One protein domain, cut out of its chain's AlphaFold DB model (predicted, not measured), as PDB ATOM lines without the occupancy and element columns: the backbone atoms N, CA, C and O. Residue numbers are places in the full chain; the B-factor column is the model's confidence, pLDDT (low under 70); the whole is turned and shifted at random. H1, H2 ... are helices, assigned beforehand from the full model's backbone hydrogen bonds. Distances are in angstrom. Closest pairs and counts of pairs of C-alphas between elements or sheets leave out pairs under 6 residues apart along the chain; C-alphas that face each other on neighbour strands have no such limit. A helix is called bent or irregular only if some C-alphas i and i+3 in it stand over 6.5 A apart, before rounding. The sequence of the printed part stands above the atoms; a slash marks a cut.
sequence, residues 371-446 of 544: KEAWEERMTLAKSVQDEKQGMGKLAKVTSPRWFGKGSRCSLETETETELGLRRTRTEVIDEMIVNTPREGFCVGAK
ATOM      1  N   LYS A 371      39.350   8.529  -7.866       90.56
ATOM      2  CA  LYS A 371      40.331   8.006  -8.828       90.56
ATOM      3  C   LYS A 371      39.637   7.337 -10.012       90.56
ATOM      4  O   LYS A 371      39.880   7.709 -11.157       90.56
ATOM      5  N   GLU A 372      38.692   6.451  -9.724       93.00
ATOM      6  CA  GLU A 372      37.865   5.750 -10.704       93.00
ATOM      7  C   GLU A 372      37.035   6.752 -11.522       93.00
ATOM      8  O   GLU A 372      37.009   6.697 -12.751       93.00
ATOM      9  N   ALA A 373      36.454   7.762 -10.863       92.31
ATOM     10  CA  ALA A 373      35.717   8.825 -11.547       92.31
ATOM     11  C   ALA A 373      36.595   9.632 -12.530       92.31
ATOM     12  O   ALA A 373      36.109  10.097 -13.565       92.31
ATOM     13  N   TRP A 374      37.887   9.824 -12.240       94.81
ATOM     14  CA  TRP A 374      38.819  10.452 -13.183       94.81
ATOM     15  C   TRP A 374      39.189   9.530 -14.346       94.81
ATOM     16  O   TRP A 374      39.270  10.001 -15.484       94.81
ATOM     17  N   GLU A 375      39.362   8.232 -14.100       95.19
ATOM     18  CA  GLU A 375      39.603   7.229 -15.145       95.19
ATOM     19  C   GLU A 375      38.434   7.133 -16.135       95.19
ATOM     20  O   GLU A 375      38.646   7.132 -17.353       95.19
ATOM     21  N   GLU A 376      37.197   7.163 -15.640       96.25
ATOM     22  CA  GLU A 376      35.987   7.203 -16.467       96.25
ATOM     23  C   GLU A 376      35.936   8.458 -17.350       96.25
ATOM     24  O   GLU A 376      35.666   8.374 -18.552       96.25
ATOM     25  N   ARG A 377      36.266   9.635 -16.801       96.50
ATOM     26  CA  ARG A 377      36.299  10.897 -17.568       96.50
ATOM     27  C   ARG A 377      37.403  10.903 -18.625       96.50
ATOM     28  O   ARG A 377      37.171  11.352 -19.748       96.50
ATOM     29  N   MET A 378      38.585  10.376 -18.298       96.56
ATOM     30  CA  MET A 378      39.663  10.178 -19.275       96.56
ATOM     31  C   MET A 378      39.240   9.225 -20.396       96.56
ATOM     32  O   MET A 378      39.562   9.469 -21.560       96.56
ATOM     33  N   THR A 379      38.494   8.172 -20.066       97.62
ATOM     34  CA  THR A 379      37.934   7.231 -21.044       97.62
ATOM     35  C   THR A 379      36.900   7.913 -21.940       97.62
ATOM     36  O   THR A 379      36.969   7.778 -23.162       97.62
ATOM     37  N   LEU A 380      36.003   8.727 -21.374       97.56
ATOM     38  CA  LEU A 380      35.010   9.492 -22.135       97.56
ATOM     39  C   LEU A 380      35.666  10.448 -23.141       97.56
ATOM     40  O   LEU A 380      35.294  10.450 -24.318       97.56
ATOM     41  N   ALA A 381      36.678  11.203 -22.706       96.25
ATOM     42  CA  ALA A 381      37.425  12.120 -23.568       96.25
ATOM     43  C   ALA A 381      38.174  11.398 -24.704       96.25
ATOM     44  O   ALA A 381      38.405  11.979 -25.760       96.25
ATOM     45  N   LYS A 382      38.540  10.124 -24.503       96.38
ATOM     46  CA  LYS A 382      39.205   9.256 -25.493       96.38
ATOM     47  C   LYS A 382      38.238   8.387 -26.304       96.38
ATOM     48  O   LYS A 382      38.689   7.593 -27.123       96.38
ATOM     49  N   SER A 383      36.926   8.516 -26.091       96.12
ATOM     50  CA  SER A 383      35.921   7.635 -26.710       96.12
ATOM     51  C   SER A 383      35.798   7.780 -28.231       96.12
ATOM     52  O   SER A 383      35.153   6.955 -28.873       96.12
ATOM     53  N   VAL A 384      36.371   8.837 -28.810       95.75
ATOM     54  CA  VAL A 384      36.371   9.135 -30.247       95.75
ATOM     55  C   VAL A 384      37.745   9.659 -30.665       95.75
ATOM     56  O   VAL A 384      38.477  10.208 -29.842       95.75
ATOM     57  N   GLN A 385      38.100   9.479 -31.941       92.69
ATOM     58  CA  GLN A 385      39.388   9.940 -32.479       92.69
ATOM     59  C   GLN A 385      39.472  11.468 -32.571       92.69
ATOM     60  O   GLN A 385      40.529  12.037 -32.312       92.69
ATOM     61  N   ASP A 386      38.364  12.124 -32.927       95.94
ATOM     62  CA  ASP A 386      38.277  13.583 -32.967       95.94
ATOM     63  C   ASP A 386      38.314  14.146 -31.542       95.94
ATOM     64  O   ASP A 386      37.392  13.959 -30.742       95.94
ATOM     65  N   GLU A 387      39.401  14.844 -31.237       92.94
ATOM     66  CA  GLU A 387      39.672  15.403 -29.921       92.94
ATOM     67  C   GLU A 387      38.589  16.379 -29.458       92.94
ATOM     68  O   GLU A 387      38.123  16.279 -28.323       92.94
ATOM     69  N   LYS A 388      38.114  17.264 -30.343       94.50
ATOM     70  CA  LYS A 388      37.079  18.245 -29.997       94.50
ATOM     71  C   LYS A 388      35.748  17.567 -29.713       94.50
ATOM     72  O   LYS A 388      35.039  17.977 -28.797       94.50
ATOM     73  N   GLN A 389      35.408  16.509 -30.448       96.38
ATOM     74  CA  GLN A 389      34.198  15.731 -30.170       96.38
ATOM     75  C   GLN A 389      34.292  14.989 -28.831       96.38
ATOM     76  O   GLN A 389      33.319  14.965 -28.075       96.38
ATOM     77  N   GLY A 390      35.455  14.413 -28.511       97.31
ATOM     78  CA  GLY A 390      35.702  13.746 -27.229       97.31
ATOM     79  C   GLY A 390      35.600  14.713 -26.050       97.31
ATOM     80  O   GLY A 390      34.858  14.461 -25.098       97.31
ATOM     81  N   MET A 391      36.267  15.863 -26.152       98.06
ATOM     82  CA  MET A 391      36.199  16.928 -25.149       98.06
ATOM     83  C   MET A 391      34.801  17.560 -25.065       98.06
ATOM     84  O   MET A 391      34.341  17.883 -23.975       98.06
ATOM     85  N   GLY A 392      34.057  17.636 -26.171       97.69
ATOM     86  CA  GLY A 392      32.656  18.071 -26.171       97.69
ATOM     87  C   GLY A 392      31.710  17.116 -25.447       97.69
ATOM     88  O   GLY A 392      30.787  17.563 -24.768       97.69
ATOM     89  N   LYS A 393      31.945  15.798 -25.509       97.94
ATOM     90  CA  LYS A 393      31.220  14.845 -24.648       97.94
ATOM     91  C   LYS A 393      31.550  15.064 -23.172       97.94
ATOM     92  O   LYS A 393      30.654  14.976 -22.337       97.94
ATOM     93  N   LEU A 394      32.814  15.360 -22.857       98.06
ATOM     94  CA  LEU A 394      33.240  15.664 -21.494       98.06
ATOM     95  C   LEU A 394      32.607  16.962 -20.967       98.06
ATOM     96  O   LEU A 394      32.158  16.983 -19.822       98.06
ATOM     97  N   ALA A 395      32.512  18.010 -21.790       97.25
ATOM     98  CA  ALA A 395      31.846  19.268 -21.442       97.25
ATOM     99  C   ALA A 395      30.386  19.031 -21.017       97.25
ATOM    100  O   ALA A 395      29.998  19.386 -19.904       97.25
ATOM    101  N   LYS A 396      29.632  18.264 -21.821       95.88
ATOM    102  CA  LYS A 396      28.220  17.920 -21.564       95.88
ATOM    103  C   LYS A 396      27.959  17.232 -20.221       95.88
ATOM    104  O   LYS A 396      26.858  17.351 -19.693       95.88
ATOM    105  N   VAL A 397      28.931  16.500 -19.674       96.12
ATOM    106  CA  VAL A 397      28.806  15.859 -18.350       96.12
ATOM    107  C   VAL A 397      29.459  16.668 -17.227       96.12
ATOM    108  O   VAL A 397      29.158  16.453 -16.055       96.12
ATOM    109  N   THR A 398      30.366  17.586 -17.563       96.31
ATOM    110  CA  THR A 398      31.121  18.383 -16.590       96.31
ATOM    111  C   THR A 398      30.346  19.622 -16.173       96.31
ATOM    112  O   THR A 398      30.197  19.857 -14.976       96.31
ATOM    113  N   SER A 399      29.797  20.371 -17.125       94.50
ATOM    114  CA  SER A 399      29.138  21.648 -16.845       94.50
ATOM    115  C   SER A 399      27.900  21.528 -15.953       94.50
ATOM    116  O   SER A 399      27.833  22.271 -14.978       94.50
ATOM    117  N   PRO A 400      26.992  20.543 -16.126       93.44
ATOM    118  CA  PRO A 400      25.880  20.343 -15.188       93.44
ATOM    119  C   PRO A 400      26.318  19.974 -13.762       93.44
ATOM    120  O   PRO A 400      25.568  20.158 -12.807       93.44
ATOM    121  N   ARG A 401      27.527  19.416 -13.607       94.38
ATOM    122  CA  ARG A 401      28.115  19.117 -12.296       94.38
ATOM    123  C   ARG A 401      28.758  20.354 -11.680       94.38
ATOM    124  O   ARG A 401      28.700  20.507 -10.467       94.38
ATOM    125  N   TRP A 402      29.395  21.196 -12.494       96.94
ATOM    126  CA  TRP A 402      29.965  22.459 -12.033       96.94
ATOM    127  C   TRP A 402      28.879  23.462 -11.655       96.94
ATOM    128  O   TRP A 402      28.977  24.089 -10.610       96.94
ATOM    129  N   PHE A 403      27.815  23.547 -12.445       94.88
ATOM    130  CA  PHE A 403      26.689  24.445 -12.225       94.88
ATOM    131  C   PHE A 403      25.489  23.640 -11.730       94.88
ATOM    132  O   PHE A 403      24.582  23.293 -12.486       94.88
ATOM    133  N   GLY A 404      25.522  23.294 -10.440       87.19
ATOM    134  CA  GLY A 404      24.467  22.517  -9.791       87.19
ATOM    135  C   GLY A 404      23.092  23.180  -9.921       87.19
ATOM    136  O   GLY A 404      22.985  24.403 -10.034       87.19
ATOM    137  N   LYS A 405      22.026  22.370  -9.899       90.81
ATOM    138  CA  LYS A 405      20.641  22.843 -10.044       90.81
ATOM    139  C   LYS A 405      20.336  23.973  -9.052       90.81
ATOM    140  O   LYS A 405      20.422  23.764  -7.847       90.81
ATOM    141  N   GLY A 406      19.901  25.118  -9.572       88.44
ATOM    142  CA  GLY A 406      19.569  26.306  -8.781       88.44
ATOM    143  C   GLY A 406      20.676  27.361  -8.747       88.44
ATOM    144  O   GLY A 406      20.421  28.464  -8.272       88.44
ATOM    145  N   SER A 407      21.860  27.058  -9.287       91.75
ATOM    146  CA  SER A 407      22.910  28.059  -9.497       91.75
ATOM    147  C   SER A 407      22.567  29.036 -10.607       91.75
ATOM    148  O   SER A 407      21.815  28.677 -11.519       91.75
ATOM    149  N   ARG A 408      23.146  30.244 -10.572       87.12
ATOM    150  CA  ARG A 408      22.944  31.267 -11.612       87.12
ATOM    151  C   ARG A 408      23.166  30.686 -13.005       87.12
ATOM    152  O   ARG A 408      22.256  30.763 -13.824       87.12
ATOM    153  N   CYS A 409      24.305  30.037 -13.253       89.12
ATOM    154  CA  CYS A 409      24.609  29.477 -14.571       89.12
ATOM    155  C   CYS A 409      23.694  28.299 -14.954       89.12
ATOM    156  O   CYS A 409      23.461  28.081 -16.139       89.12
ATOM    157  N   SER A 410      23.141  27.551 -13.985       88.62
ATOM    158  CA  SER A 410      22.150  26.493 -14.268       88.62
ATOM    159  C   SER A 410      20.746  27.025 -14.580       88.62
ATOM    160  O   SER A 410      19.950  26.334 -15.213       88.62
ATOM    161  N   LEU A 411      20.426  28.226 -14.086       85.00
ATOM    162  CA  LEU A 411      19.154  28.913 -14.303       85.00
ATOM    163  C   LEU A 411      19.199  29.829 -15.532       85.00
ATOM    164  O   LEU A 411      18.143  30.216 -16.037       85.00
ATOM    165  N   GLU A 412      20.398  30.172 -16.011       79.88
ATOM    166  CA  GLU A 412      20.596  30.794 -17.314       79.88
ATOM    167  C   GLU A 412      20.062  29.845 -18.387       79.88
ATOM    168  O   GLU A 412      20.674  28.843 -18.749       79.88
ATOM    169  N   THR A 413      18.869  30.156 -18.876       64.62
ATOM    170  CA  THR A 413      18.296  29.481 -20.030       64.62
ATOM    171  C   THR A 413      18.759  30.194 -21.286       64.62
ATOM    172  O   THR A 413      18.903  31.420 -21.312       64.62
ATOM    173  N   GLU A 414      18.952  29.418 -22.347       56.19
ATOM    174  CA  GLU A 414      18.801  29.929 -23.699       56.19
ATOM    175  C   GLU A 414      17.378  30.493 -23.802       56.19
ATOM    176  O   GLU A 414      16.412  29.763 -24.024       56.19
ATOM    177  N   THR A 415      17.203  31.789 -23.557       46.47
ATOM    178  CA  THR A 415      15.951  32.437 -23.914       46.47
ATOM    179  C   THR A 415      15.942  32.550 -25.428       46.47
ATOM    180  O   THR A 415      16.585  33.430 -26.000       46.47
ATOM    181  N   GLU A 416      15.226  31.635 -26.082       42.69
ATOM    182  CA  GLU A 416      14.789  31.805 -27.463       42.69
ATOM    183  C   GLU A 416      13.839  33.007 -27.479       42.69
ATOM    184  O   GLU A 416      12.640  32.919 -27.224       42.69
ATOM    185  N   THR A 417      14.421  34.189 -27.650       49.19
ATOM    186  CA  THR A 417      13.655  35.393 -27.952       49.19
ATOM    187  C   THR A 417      13.381  35.406 -29.452       49.19
ATOM    188  O   THR A 417      14.151  34.829 -30.220       49.19
ATOM    189  N   GLU A 418      12.352  36.126 -29.911       44.81
ATOM    190  CA  GLU A 418      12.124  36.367 -31.353       44.81
ATOM    191  C   GLU A 418      13.353  36.984 -32.071       44.81
ATOM    192  O   GLU A 418      13.388  37.064 -33.298       44.81
ATOM    193  N   LEU A 419      14.373  37.414 -31.313       42.22
ATOM    194  CA  LEU A 419      15.606  38.046 -31.771       42.22
ATOM    195  C   LEU A 419      16.816  37.077 -31.838       42.22
ATOM    196  O   LEU A 419      17.778  37.363 -32.549       42.22
ATOM    197  N   GLY A 420      16.765  35.897 -31.202       47.41
ATOM    198  CA  GLY A 420      17.842  34.890 -31.211       47.41
ATOM    199  C   GLY A 420      18.298  34.428 -29.817       47.41
ATOM    200  O   GLY A 420      17.692  34.784 -28.806       47.41
ATOM    201  N   LEU A 421      19.362  33.607 -29.785       50.25
ATOM    202  CA  LEU A 421      19.909  32.950 -28.586       50.25
ATOM    203  C   LEU A 421      20.935  33.830 -27.846       50.25
ATOM    204  O   LEU A 421      21.978  34.191 -28.401       50.25
ATOM    205  N   ARG A 422      20.688  34.101 -26.556       54.44
ATOM    206  CA  ARG A 422      21.676  34.686 -25.635       54.44
ATOM    207  C   ARG A 422      22.654  33.604 -25.170       54.44
ATOM    208  O   ARG A 422      22.249  32.710 -24.434       54.44
ATOM    209  N   ARG A 423      23.942  33.723 -25.524       69.56
ATOM    210  CA  ARG A 423      24.991  32.826 -24.998       69.56
ATOM    211  C   ARG A 423      25.069  32.902 -23.469       69.56
ATOM    212  O   ARG A 423      25.175  34.007 -22.924       69.56
ATOM    213  N   THR A 424      25.046  31.754 -22.798       79.81
ATOM    214  CA  THR A 424      25.125  31.641 -21.330       79.81
ATOM    215  C   THR A 424      26.583  31.590 -20.857       79.81
ATOM    216  O   THR A 424      27.492  31.280 -21.634       79.81
ATOM    217  N   ARG A 425      26.850  31.877 -19.576       85.25
ATOM    218  CA  ARG A 425      28.192  31.695 -18.980       85.25
ATOM    219  C   ARG A 425      28.650  30.238 -19.098       85.25
ATOM    220  O   ARG A 425      29.824  29.986 -19.370       85.25
ATOM    221  N   THR A 426      27.713  29.297 -18.988       88.12
ATOM    222  CA  THR A 426      27.950  27.861 -19.175       88.12
ATOM    223  C   THR A 426      28.540  27.553 -20.549       88.12
ATOM    224  O   THR A 426      29.534  26.839 -20.626       88.12
ATOM    225  N   GLU A 427      28.023  28.150 -21.626       85.88
ATOM    226  CA  GLU A 427      28.574  27.930 -22.970       85.88
ATOM    227  C   GLU A 427      30.015  28.438 -23.128       85.88
ATOM    228  O   GLU A 427      30.790  27.875 -23.901       85.88
ATOM    229  N   VAL A 428      30.380  29.528 -22.444       85.12
ATOM    230  CA  VAL A 428      31.758  30.049 -22.467       85.12
ATOM    231  C   VAL A 428      32.697  29.058 -21.781       85.12
ATOM    232  O   VAL A 428      33.799  28.810 -22.265       85.12
ATOM    233  N   ILE A 429      32.247  28.452 -20.684       92.19
ATOM    234  CA  ILE A 429      33.000  27.422 -19.965       92.19
ATOM    235  C   ILE A 429      33.075  26.120 -20.772       92.19
ATOM    236  O   ILE A 429      34.159  25.547 -20.887       92.19
ATOM    237  N   ASP A 430      31.984  25.696 -21.414       93.38
ATOM    238  CA  ASP A 430      31.978  24.552 -22.333       93.38
ATOM    239  C   ASP A 430      32.997  24.735 -23.460       93.38
ATOM    240  O   ASP A 430      33.731  23.805 -23.794       93.38
ATOM    241  N   GLU A 431      33.104  25.944 -24.013       91.38
ATOM    242  CA  GLU A 431      34.097  26.273 -25.033       91.38
ATOM    243  C   GLU A 431      35.538  26.130 -24.508       91.38
ATOM    244  O   GLU A 431      36.411  25.659 -25.243       91.38
ATOM    245  N   MET A 432      35.809  26.459 -23.238       94.75
ATOM    246  CA  MET A 432      37.120  26.198 -22.624       94.75
ATOM    247  C   MET A 432      37.401  24.697 -22.504       94.75
ATOM    248  O   MET A 432      38.499  24.251 -22.852       94.75
ATOM    249  N   ILE A 433      36.407  23.911 -22.076       97.56
ATOM    250  CA  ILE A 433      36.537  22.455 -21.932       97.56
ATOM    251  C   ILE A 433      36.803  21.812 -23.298       97.56
ATOM    252  O   ILE A 433      37.746  21.035 -23.441       97.56
ATOM    253  N   VAL A 434      36.012  22.167 -24.317       97.19
ATOM    254  CA  VAL A 434      36.126  21.646 -25.691       97.19
ATOM    255  C   VAL A 434      37.487  21.960 -26.311       97.19
ATOM    256  O   VAL A 434      38.027  21.137 -27.048       97.19
ATOM    257  N   ASN A 435      38.034  23.146 -26.036       95.75
ATOM    258  CA  ASN A 435      39.312  23.582 -26.595       95.75
ATOM    259  C   ASN A 435      40.529  23.188 -25.743       95.75
ATOM    260  O   ASN A 435      41.658  23.459 -26.153       95.75
ATOM    261  N   THR A 436      40.338  22.558 -24.582       97.06
ATOM    262  CA  THR A 436      41.453  22.035 -23.786       97.06
ATOM    263  C   THR A 436      42.069  20.826 -24.495       97.06
ATOM    264  O   THR A 436      41.336  19.884 -24.804       97.06
ATOM    265  N   PRO A 437      43.402  20.788 -24.708       95.25
ATOM    266  CA  PRO A 437      44.060  19.600 -25.231       95.25
ATOM    267  C   PRO A 437      43.760  18.373 -24.360       95.25
ATOM    268  O   PRO A 437      44.008  18.367 -23.152       95.25
ATOM    269  N   ARG A 438      43.258  17.300 -24.964       94.94
ATOM    270  CA  ARG A 438      42.878  16.040 -24.312       94.94
ATOM    271  C   ARG A 438      44.034  15.431 -23.531       94.94
ATOM    272  O   ARG A 438      43.807  14.835 -22.477       94.94
ATOM    273  N   GLU A 439      45.263  15.555 -24.030       91.38
ATOM    274  CA  GLU A 439      46.449  15.121 -23.287       91.38
ATOM    275  C   GLU A 439      46.650  15.951 -22.016       91.38
ATOM    276  O   GLU A 439      46.782  15.376 -20.936       91.38
ATOM    277  N   GLY A 440      46.581  17.280 -22.117       93.38
ATOM    278  CA  GLY A 440      46.672  18.176 -20.964       93.38
ATOM    279  C   GLY A 440      45.576  17.932 -19.928       93.38
ATOM    280  O   GLY A 440      45.864  17.869 -18.732       93.38
ATOM    281  N   PHE A 441      44.346  17.665 -20.379       95.75
ATOM    282  CA  PHE A 441      43.270  17.194 -19.509       95.75
ATOM    283  C   PHE A 441      43.660  15.908 -18.768       95.75
ATOM    284  O   PHE A 441      43.542  15.854 -17.548       95.75
ATOM    285  N   CYS A 442      44.142  14.876 -19.472       93.88
ATOM    286  CA  CYS A 442      44.515  13.605 -18.840       93.88
ATOM    287  C   CYS A 442      45.629  13.784 -17.801       93.88
ATOM    288  O   CYS A 442      45.640  13.108 -16.776       93.88
ATOM    289  N   VAL A 443      46.574  14.680 -18.072       91.44
ATOM    290  CA  VAL A 443      47.696  14.988 -17.184       91.44
ATOM    291  C   VAL A 443      47.211  15.665 -15.900       91.44
ATOM    292  O   VAL A 443      47.563  15.213 -14.814       91.44
ATOM    293  N   GLY A 444      46.350  16.681 -15.998       93.94
ATOM    294  CA  GLY A 444      45.756  17.311 -14.813       93.94
ATOM    295  C   GLY A 444      44.780  16.390 -14.064       93.94
ATOM    296  O   GLY A 444      44.790  16.330 -12.837       93.94
ATOM    297  N   ALA A 445      43.996  15.578 -14.781       95.19
ATOM    298  CA  ALA A 445      43.110  14.583 -14.173       95.19
ATOM    299  C   ALA A 445      43.892  13.559 -13.335       95.19
ATOM    300  O   ALA A 445      43.456  13.207 -12.242       95.19
ATOM    301  N   LYS A 446      45.069  13.124 -13.806       92.62
ATOM    302  CA  LYS A 446      45.978  12.274 -13.023       92.62
ATOM    303  C   LYS A 446      46.483  12.986 -11.767       92.62
ATOM    304  O   LYS A 446      46.438  12.379 -10.702       92.62
TER     305      LYS A 446
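This is residues 371 to 446 of the 544 residues of the protein "Alpha/beta-hydrolase" of Dendrothele bispora (strain CBS 962.96) (UniProt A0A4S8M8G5). The model is an elongated zigzag of helices folded back on itself: H1, H2 and the short H3 run outward, a long loop at the far end turns round, and H4 and H5 come back over them. H4 packs on H2 in the middle and H5 packs on H1 at the near end, with the first and last printed C-alphas only 8.2 A apart. The printed part has 76 residues with five named helices, in the order H1, H2, H3, H4, H5, and no named strand; the class is all helix. It is only just loose, close to compact, with a radius of gyration of the C-alphas of 14.0 A, and spans 42 by 26 by 16 A.

Find C-alpha 371 at (40.331, 8.006, -8.828); from there H1 runs through residues 371 to 381, 15.6 A. H2, residues 387 to 402, starts at C-alpha 387 (39.672, 15.403, -29.921) and is the longest helix, 21.5 A. Near residue 394 it has a kink of 32 degrees; it is neither bent nor irregular, but only just, with C-alphas 397 and 400 at 6.2 A. Next come H3, residues 408 to 411, and H4, residues 425 to 435, 15.7 A. H5, residues 438 to 446, runs 12.3 A and ends at C-alpha 446 (45.978, 12.274, -13.023).

Look first at H1 and H2, which touch at Ala 381 and Gly 390, their closest C-alphas, 4.4 A apart; they run opposite ways at a steep tilt of 45 degrees, and H2 touches H1 with residues 387 to 394 alone. H2 and H4 touch with 18 pairs of C-alphas within 8 A, the closest being Met 391 and Val 434, 4.7 A; they run opposite ways at a shallow tilt of 34.5 degrees, only just short of steep. H3 and H4 only just touch, with 3 pairs within 8 A, the closest C-alphas being those of Cys 409 and Thr 426, 5.9 A. H5 touches H1, the closest C-alphas being those of Met 378 and Cys 442, 6.0 A, at a shallow tilt of 4 degrees, opposite ways. The helix packing is mostly aligned, but only just: 2 of 3 tilts are shallow. H1 and H4 are apart, and so are H4 and H5. In H1, H4 and H5 every O i to N i+4 pair is within hydrogen-bond range; in H2 it is 9 of 12, and H3 is too short for such a pair.

The C-alphas of Lys 371 and Glu 418, the two farthest apart, are 45.9 A apart. The printed part has no cut. The long link is H3 to H4, residues 412 to 424, in which residues 416 to 417 pair antiparallel with 420 to 421; the other links are tight. Mean pLDDT of the printed part is 87.3, and residues 413 to 423 are under 70.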